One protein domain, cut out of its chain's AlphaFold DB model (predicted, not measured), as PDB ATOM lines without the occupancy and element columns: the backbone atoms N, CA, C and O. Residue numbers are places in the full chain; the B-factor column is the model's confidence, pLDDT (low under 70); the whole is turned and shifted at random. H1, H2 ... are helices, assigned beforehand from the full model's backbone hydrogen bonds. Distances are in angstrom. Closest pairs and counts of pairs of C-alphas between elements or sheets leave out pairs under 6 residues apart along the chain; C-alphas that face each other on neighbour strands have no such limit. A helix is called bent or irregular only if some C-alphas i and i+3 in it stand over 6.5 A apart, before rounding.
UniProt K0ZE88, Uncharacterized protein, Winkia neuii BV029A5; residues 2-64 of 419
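What this domain is: This is residues 2 to 64 of the 419 residues of an uncharacterized protein of Winkia neuii BV029A5 (UniProt K0ZE88). Two longer helices, H2 and H3, form the arms of a flat, open V whose point is the tight link of residues 35 to 39, and the short helix H1 sits in the crook, packed on H3. The long link of residues 8 to 20 leads from H1 to the far end of H2, where residues 17 to 23 stick out, and the tail of residues 55 to 64 runs on beyond the end of H3 and folds back. The printed part has 63 residues with three named helices, in the order H1, H2, H3, and no named strand; its class is all helix. The whole is loose, with a radius of gyration of the C-alphas of 13.3 A, and the C-alphas span 36 by 32 by 15 A.

How they stand to each other: The longest helix is H3, residues 40 to 54. H1, residues 2 to 7, touches it, with 15 pairs of C-alphas within 8 A. The closest C-alphas of the two are those of Ala 4 and Met 43, 4.2 A apart. Their lines stand at a steep tilt of 49 degrees, and they run opposite ways. H2, residues 21 to 34, is close to H1 but not clearly touching it; the closest C-alphas are those of Ala 5 and Leu 32, 6.6 A apart. H1 and H2 run the same way at a shallow tilt of 14 degrees, with the line of H2 a rough one. H2 and H3 are apart, with no C-alpha of the one within 8 A of the other. In H1 and H3 every O i to N i+4 pair is within hydrogen-bond range, and in H2 8 of 10 are.

Where its parts are: H3 measures 21.5 A from C-alpha 40 at (132.757, -17.928, 63.373) to C-alpha 54 at (121.213, -10.932, 80.115). H2 measures 18.8 A from its first C-alpha, that of Trp 21, to its last, that of Ala 34. It is irregular: C-alphas 23 and 26 are 7.3 A apart. H1 begins at C-alpha 2, at (128.853, -6.193, 69.608), and measures 8.6 A to C-alpha 7.

The domain as a whole: The two C-alphas farthest apart are those of Glu 38 and Asp 59, at 37.7 A. The first and last printed C-alphas, of Asn 2 and Ala 64, are 19.5 A apart. The printed part has no cut. The link from H1 to H2, 13 residues, is long, and the link from H2 to H3, 5 residues, is tight. Residues 17 to 23, of which 21 to 23 belong to H2, stand free. The mean pLDDT of the printed part is 92.8, and residues 37 to 38 are under 70.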
ATOM      1  N   ASN A   2     127.588  -6.737  69.081       96.69
ATOM      2  CA  ASN A   2     128.853  -6.193  69.608       96.69
ATOM      3  C   ASN A   2     129.657  -7.187  70.464       96.69
ATOM      4  O   ASN A   2     130.878  -7.157  70.422       96.69
ATOM      5  N   ALA A   3     128.996  -8.087  71.202       97.00
ATOM      6  CA  ALA A   3     129.685  -9.167  71.915       97.00
ATOM      7  C   ALA A   3     130.446 -10.113  70.963       97.00
ATOM      8  O   ALA A   3     131.599 -10.423  71.231       97.00
ATOM      9  N   ALA A   4     129.841 -10.491  69.830       95.62
ATOM     10  CA  ALA A   4     130.507 -11.286  68.794       95.62
ATOM     11  C   ALA A   4     131.689 -10.537  68.168       95.62
ATOM     12  O   ALA A   4     132.772 -11.092  68.093       95.62
ATOM     13  N   ALA A   5     131.508  -9.271  67.774       95.50
ATOM     14  CA  ALA A   5     132.586  -8.479  67.173       95.50
ATOM     15  C   ALA A   5     133.788  -8.304  68.122       95.50
ATOM     16  O   ALA A   5     134.934  -8.455  67.717       95.50
ATOM     17  N   ARG A   6     133.542  -8.067  69.417       95.81
ATOM     18  CA  ARG A   6     134.627  -7.970  70.407       95.81
ATOM     19  C   ARG A   6     135.404  -9.273  70.587       95.81
ATOM     20  O   ARG A   6     136.571  -9.211  70.954       95.81
ATOM     21  N   ALA A   7     134.783 -10.426  70.338       94.88
ATOM     22  CA  ALA A   7     135.445 -11.723  70.469       94.88
ATOM     23  C   ALA A   7     136.583 -11.920  69.453       94.88
ATOM     24  O   ALA A   7     137.465 -12.732  69.699       94.88
ATOM     25  N   THR A   8     136.597 -11.149  68.361       91.19
ATOM     26  CA  THR A   8     137.684 -11.116  67.366       91.19
ATOM     27  C   THR A   8     138.581  -9.883  67.514       91.19
ATOM     28  O   THR A   8     139.290  -9.511  66.584       91.19
ATOM     29  N   GLY A   9     138.506  -9.168  68.645       92.25
ATOM     30  CA  GLY A   9     139.221  -7.901  68.839       92.25
ATOM     31  C   GLY A   9     138.720  -6.752  67.952       92.25
ATOM     32  O   GLY A   9     139.349  -5.697  67.900       92.25
ATOM     33  N   SER A  10     137.591  -6.929  67.260       93.81
ATOM     34  CA  SER A  10     137.047  -5.936  66.336       93.81
ATOM     35  C   SER A  10     136.225  -4.856  67.055       93.81
ATOM     36  O   SER A  10     135.653  -5.103  68.127       93.81
ATOM     37  N   PRO A  11     136.117  -3.644  66.475       93.81
ATOM     38  CA  PRO A  11     135.280  -2.584  67.023       93.81
ATOM     39  C   PRO A  11     133.789  -2.960  67.009       93.81
ATOM     40  O   PRO A  11     133.350  -3.922  66.375       93.81
ATOM     41  N   LYS A  12     132.978  -2.166  67.717       94.62
ATOM     42  CA  LYS A  12     131.514  -2.295  67.687       94.62
ATOM     43  C   LYS A  12     130.982  -2.161  66.254       94.62
ATOM     44  O   LYS A  12     131.425  -1.307  65.496       94.62
ATOM     45  N   VAL A  13     129.987  -2.982  65.916       95.06
ATOM     46  CA  VAL A  13     129.315  -2.978  64.599       95.06
ATOM     47  C   VAL A  13     128.004  -2.182  64.609       95.06
ATOM     48  O   VAL A  13     127.363  -2.010  63.572       95.06
ATOM     49  N   THR A  14     127.566  -1.740  65.790       95.25
ATOM     50  CA  THR A  14     126.350  -0.942  65.989       95.25
ATOM     51  C   THR A  14     126.388  -0.201  67.331       95.25
ATOM     52  O   THR A  14     127.043  -0.663  68.271       95.25
ATOM     53  N   GLU A  15     125.665   0.914  67.448       95.69
ATOM     54  CA  GLU A  15     125.447   1.626  68.712       95.69
ATOM     55  C   GLU A  15     124.207   1.097  69.437       95.69
ATOM     56  O   GLU A  15     123.132   0.949  68.854       95.69
ATOM     57  N   VAL A  16     124.326   0.841  70.740       93.75
ATOM     58  CA  VAL A  16     123.157   0.487  71.556       93.75
ATOM     59  C   VAL A  16     122.297   1.736  71.737       93.75
ATOM     60  O   VAL A  16     122.782   2.755  72.217       93.75
ATOM     61  N   GLY A  17     121.018   1.648  71.369       93.31
ATOM     62  CA  GLY A  17     120.099   2.788  71.421       93.31
ATOM     63  C   GLY A  17     120.128   3.685  70.179       93.31
ATOM     64  O   GLY A  17     119.578   4.783  70.235       93.31
ATOM     65  N   ASP A  18     120.730   3.228  69.071       94.00
ATOM     66  CA  ASP A  18     120.664   3.918  67.777       94.00
ATOM     67  C   ASP A  18     119.204   4.240  67.396       94.00
ATOM     68  O   ASP A  18     118.363   3.345  67.245       94.00
ATOM     69  N   ARG A  19     118.905   5.537  67.238       94.44
ATOM     70  CA  ARG A  19     117.572   6.035  66.863       94.44
ATOM     71  C   ARG A  19     117.192   5.624  65.440       94.44
ATOM     72  O   ARG A  19     116.007   5.430  65.171       94.44
ATOM     73  N   ASP A  20     118.189   5.400  64.588       94.81
ATOM     74  CA  ASP A  20     118.050   5.000  63.189       94.81
ATOM     75  C   ASP A  20     118.319   3.498  62.987       94.81
ATOM     76  O   ASP A  20     118.563   3.029  61.873       94.81
ATOM     77  N   TRP A  21     118.216   2.690  64.053       94.06
ATOM     78  CA  TRP A  21     118.450   1.241  64.000       94.06
ATOM     79  C   TRP A  21     117.670   0.546  62.875       94.06
ATOM     80  O   TRP A  21     118.182  -0.353  62.211       94.06
ATOM     81  N   ARG A  22     116.421   0.956  62.618       91.31
ATOM     82  CA  ARG A  22     115.593   0.337  61.567       91.31
ATOM     83  C   ARG A  22     116.115   0.593  60.154       91.31
ATOM     84  O   ARG A  22     115.775  -0.173  59.258       91.31
ATOM     85  N   GLN A  23     116.912   1.633  59.964       92.50
ATOM     86  CA  GLN A  23     117.561   1.989  58.712       92.50
ATOM     87  C   GLN A  23     118.964   1.373  58.643       92.50
ATOM     88  O   GLN A  23     119.357   0.870  57.593       92.50
ATOM     89  N   ASN A  24     119.680   1.352  59.771       94.69
ATOM     90  CA  ASN A  24     121.099   1.001  59.837       94.69
ATOM     91  C   ASN A  24     121.373  -0.490  60.069       94.69
ATOM     92  O   ASN A  24     122.478  -0.958  59.781       94.69
ATOM     93  N   TYR A  25     120.393  -1.262  60.553       95.44
ATOM     94  CA  TYR A  25     120.607  -2.680  60.854       95.44
ATOM     95  C   TYR A  25     121.194  -3.495  59.689       95.44
ATOM     96  O   TYR A  25     122.027  -4.352  59.988       95.44
ATOM     97  N   PRO A  26     120.859  -3.274  58.393       93.69
ATOM     98  CA  PRO A  26     121.434  -4.080  57.323       93.69
ATOM     99  C   PRO A  26     122.959  -3.970  57.291       93.69
ATOM    100  O   PRO A  26     123.645  -4.988  57.272       93.69
ATOM    101  N   THR A  27     123.483  -2.748  57.420       94.06
ATOM    102  CA  THR A  27     124.921  -2.473  57.507       94.06
ATOM    103  C   THR A  27     125.547  -3.156  58.717       94.06
ATOM    104  O   THR A  27     126.607  -3.764  58.599       94.06
ATOM    105  N   SER A  28     124.888  -3.136  59.878       95.25
ATOM    106  CA  SER A  28     125.400  -3.817  61.073       95.25
ATOM    107  C   SER A  28     125.474  -5.341  60.905       95.25
ATOM    108  O   SER A  28     126.442  -5.948  61.359       95.25
ATOM    109  N   PHE A  29     124.486  -5.978  60.265       94.25
ATOM    110  CA  PHE A  29     124.512  -7.424  59.986       94.25
ATOM    111  C   PHE A  29     125.528  -7.787  58.898       94.25
ATOM    112  O   PHE A  29     126.213  -8.807  59.017       94.25
ATOM    113  N   HIS A  30     125.662  -6.941  57.876       92.88
ATOM    114  CA  HIS A  30     126.690  -7.069  56.850       92.88
ATOM    115  C   HIS A  30     128.091  -7.005  57.467       92.88
ATOM    116  O   HIS A  30     128.866  -7.946  57.323       92.88
ATOM    117  N   ASN A  31     128.383  -5.954  58.236       93.25
ATOM    118  CA  ASN A  31     129.675  -5.773  58.897       93.25
ATOM    119  C   ASN A  31     129.954  -6.880  59.910       93.25
ATOM    120  O   ASN A  31     131.071  -7.367  59.973       93.25
ATOM    121  N   LEU A  32     128.945  -7.327  60.662       93.44
ATOM    122  CA  LEU A  32     129.102  -8.481  61.543       93.44
ATOM    123  C   LEU A  32     129.522  -9.733  60.760       93.44
ATOM    124  O   LEU A  32     130.418 -10.435  61.202       93.44
ATOM    125  N   THR A  33     128.892  -9.998  59.614       91.00
ATOM    126  CA  THR A  33     129.225 -11.158  58.770       91.00
ATOM    127  C   THR A  33     130.592 -11.004  58.104       91.00
ATOM    128  O   THR A  33     131.273 -11.995  57.896       91.00
ATOM    129  N   ALA A  34     131.036  -9.778  57.815       90.06
ATOM    130  CA  ALA A  34     132.386  -9.506  57.312       90.06
ATOM    131  C   ALA A  34     133.489  -9.941  58.284       90.06
ATOM    132  O   ALA A  34     134.587 -10.276  57.854       90.06
ATOM    133  N   LEU A  35     133.184  -9.934  59.583       89.44
ATOM    134  CA  LEU A  35     134.072 -10.435  60.627       89.44
ATOM    135  C   LEU A  35     133.993 -11.964  60.771       89.44
ATOM    136  O   LEU A  35     134.863 -12.557  61.401       89.44
ATOM    137  N   GLU A  36     132.957 -12.608  60.220       79.50
ATOM    138  CA  GLU A  36     132.796 -14.062  60.272       79.50
ATOM    139  C   GLU A  36     133.728 -14.723  59.239       79.50
ATOM    140  O   GLU A  36     133.494 -14.667  58.034       79.50
ATOM    141  N   GLY A  37     134.781 -15.375  59.731       69.62
ATOM    142  CA  GLY A  37     135.700 -16.227  58.969       69.62
ATOM    143  C   GLY A  37     135.917 -17.556  59.695       69.62
ATOM    144  O   GLY A  37     134.949 -18.187  60.131       69.62
ATOM    145  N   GLU A  38     137.175 -17.965  59.880       64.75
ATOM    146  CA  GLU A  38     137.536 -19.108  60.740       64.75
ATOM    147  C   GLU A  38     137.069 -18.907  62.199       64.75
ATOM    148  O   GLU A  38     136.665 -19.861  62.860       64.75
ATOM    149  N   ASP A  39     136.967 -17.655  62.662       74.38
ATOM    150  CA  ASP A  39     136.527 -17.284  64.018       74.38
ATOM    151  C   ASP A  39     135.008 -17.389  64.272       74.38
ATOM    152  O   ASP A  39     134.519 -17.040  65.356       74.38
ATOM    153  N   SER A  40     134.225 -17.857  63.293       81.12
ATOM    154  CA  SER A  40     132.757 -17.928  63.373       81.12
ATOM    155  C   SER A  40     132.231 -18.642  64.639       81.12
ATOM    156  O   SER A  40     131.330 -18.092  65.285       81.12
ATOM    157  N   PRO A  41     132.782 -19.794  65.084       87.69
ATOM    158  CA  PRO A  41     132.350 -20.439  66.330       87.69
ATOM    159  C   PRO A  41     132.603 -19.589  67.586       87.69
ATOM    160  O   PRO A  41     131.735 -19.508  68.459       87.69
ATOM    161  N   THR A  42     133.749 -18.908  67.667       90.81
ATOM    162  CA  THR A  42     134.122 -18.046  68.802       90.81
ATOM    163  C   THR A  42     133.190 -16.839  68.904       90.81
ATOM    164  O   THR A  42     132.638 -16.553  69.972       90.81
ATOM    165  N   MET A  43     132.938 -16.171  67.775       93.56
ATOM    166  CA  MET A  43     131.980 -15.067  67.683       93.56
ATOM    167  C   MET A  43     130.569 -15.498  68.083       93.56
ATOM    168  O   MET A  43     129.894 -14.809  68.855       93.56
ATOM    169  N   ALA A  44     130.122 -16.639  67.555       94.56
ATOM    170  CA  ALA A  44     128.814 -17.201  67.842       94.56
ATOM    171  C   ALA A  44     128.644 -17.495  69.336       94.56
ATOM    172  O   ALA A  44     127.653 -17.072  69.937       94.56
ATOM    173  N   LYS A  45     129.646 -18.131  69.953       95.25
ATOM    174  CA  LYS A  45     129.662 -18.401  71.391       95.25
ATOM    175  C   LYS A  45     129.543 -17.111  72.200       95.25
ATOM    176  O   LYS A  45     128.666 -17.021  73.051       95.25
ATOM    177  N   ALA A  46     130.348 -16.090  71.901       97.12
ATOM    178  CA  ALA A  46     130.308 -14.821  72.627       97.12
ATOM    179  C   ALA A  46     128.953 -14.097  72.508       97.12
ATOM    180  O   ALA A  46     128.489 -13.466  73.461       97.12
ATOM    181  N   ALA A  47     128.290 -14.182  71.350       97.31
ATOM    182  CA  ALA A  47     126.945 -13.638  71.188       97.31
ATOM    183  C   ALA A  47     125.901 -14.390  72.018       97.31
ATOM    184  O   ALA A  47     125.072 -13.742  72.660       97.31
ATOM    185  N   LEU A  48     125.938 -15.725  72.013       97.88
ATOM    186  CA  LEU A  48     125.020 -16.537  72.807       97.88
ATOM    187  C   LEU A  48     125.281 -16.346  74.303       97.88
ATOM    188  O   LEU A  48     124.340 -16.062  75.031       97.88
ATOM    189  N   ASP A  49     126.531 -16.373  74.763       97.88
ATOM    190  CA  ASP A  49     126.879 -16.118  76.167       97.88
ATOM    191  C   ASP A  49     126.337 -14.764  76.646       97.88
ATOM    192  O   ASP A  49     125.774 -14.667  77.736       97.88
ATOM    193  N   PHE A  50     126.425 -13.726  75.805       97.81
ATOM    194  CA  PHE A  50     125.828 -12.428  76.110       97.81
ATOM    195  C   PHE A  50     124.304 -12.512  76.264       97.81
ATOM    196  O   PHE A  50     123.763 -11.919  77.195       97.81
ATOM    197  N   ILE A  51     123.599 -13.240  75.390       97.75
ATOM    198  CA  ILE A  51     122.149 -13.451  75.530       97.75
ATOM    199  C   ILE A  51     121.850 -14.170  76.847       97.75
ATOM    200  O   ILE A  51     120.995 -13.719  77.603       97.75
ATOM    201  N   TYR A  52     122.576 -15.245  77.153       97.94
ATOM    202  CA  TYR A  52     122.332 -16.051  78.350       97.94
ATOM    203  C   TYR A  52     122.615 -15.292  79.642       97.94
ATOM    204  O   TYR A  52     121.876 -15.456  80.601       97.94
ATOM    205  N   ALA A  53     123.626 -14.426  79.662       97.06
ATOM    206  CA  ALA A  53     123.925 -13.599  80.824       97.06
ATOM    207  C   ALA A  53     122.878 -12.495  81.076       97.06
ATOM    208  O   ALA A  53     122.813 -11.972  82.185       97.06
ATOM    209  N   ASN A  54     122.079 -12.119  80.068       96.25
ATOM    210  CA  ASN A  54     121.213 -10.932  80.115       96.25
ATOM    211  C   ASN A  54     119.720 -11.221  79.901       96.25
ATOM    212  O   ASN A  54     118.920 -10.286  79.869       96.25
ATOM    213  N   ALA A  55     119.323 -12.481  79.731       95.44
ATOM    214  CA  ALA A  55     117.933 -12.867  79.522       95.44
ATOM    215  C   ALA A  55     117.442 -13.815  80.621       95.44
ATOM    216  O   ALA A  55     118.205 -14.570  81.226       95.44
ATOM    217  N   GLN A  56     116.134 -13.778  80.856       96.06
ATOM    218  CA  GLN A  56     115.441 -14.614  81.829       96.06
ATOM    219  C   GLN A  56     114.196 -15.230  81.193       96.06
ATOM    220  O   GLN A  56     113.598 -14.666  80.271       96.06
ATOM    221  N   LEU A  57     113.806 -16.393  81.701       94.62
ATOM    222  CA  LEU A  57     112.511 -16.997  81.427       94.62
ATOM    223  C   LEU A  57     111.380 -16.177  82.074       94.62
ATOM    224  O   LEU A  57     111.630 -15.400  82.998       94.62
ATOM    225  N   PRO A  58     110.116 -16.364  81.642       89.00
ATOM    226  CA  PRO A  58     108.971 -15.683  82.250       89.00
ATOM    227  C   PRO A  58     108.806 -15.922  83.760       89.00
ATOM    228  O   PRO A  58     108.164 -15.119  84.425       89.00
ATOM    229  N   ASP A  59     109.368 -17.012  84.291       89.12
ATOM    230  CA  ASP A  59     109.371 -17.350  85.720       89.12
ATOM    231  C   ASP A  59     110.539 -16.714  86.506       89.12
ATOM    232  O   ASP A  59     110.692 -16.976  87.696       89.12
ATOM    233  N   GLY A  60     111.361 -15.881  85.855       93.12
ATOM    234  CA  GLY A  60     112.523 -15.210  86.441       93.12
ATOM    235  C   GLY A  60     113.819 -16.026  86.399       93.12
ATOM    236  O   GLY A  60     114.881 -15.485  86.705       93.12
ATOM    237  N   THR A  61     113.780 -17.298  85.982       95.25
ATOM    238  CA  THR A  61     114.982 -18.141  85.887       95.25
ATOM    239  C   THR A  61     115.953 -17.565  84.857       95.25
ATOM    240  O   THR A  61     115.576 -17.327  83.706       95.25
ATOM    241  N   ASN A  62     117.221 -17.383  85.231       96.50
ATOM    242  CA  ASN A  62     118.269 -16.995  84.289       96.50
ATOM    243  C   ASN A  62     118.463 -18.091  83.225       96.50
ATOM    244  O   ASN A  62     118.524 -19.278  83.560       96.50
ATOM    245  N   LEU A  63     118.586 -17.723  81.941       97.44
ATOM    246  CA  LEU A  63     118.779 -18.722  80.880       97.44
ATOM    247  C   LEU A  63     120.028 -19.586  81.109       97.44
ATOM    248  O   LEU A  63     120.022 -20.762  80.758       97.44
ATOM    249  N   ALA A  64     121.096 -19.031  81.696       95.69
ATOM    250  CA  ALA A  64     122.336 -19.755  81.986       95.69
ATOM    251  C   ALA A  64     122.163 -20.882  83.017       95.69
ATOM    252  O   ALA A  64     122.917 -21.855  82.986       95.69
TER     253      ALA A  64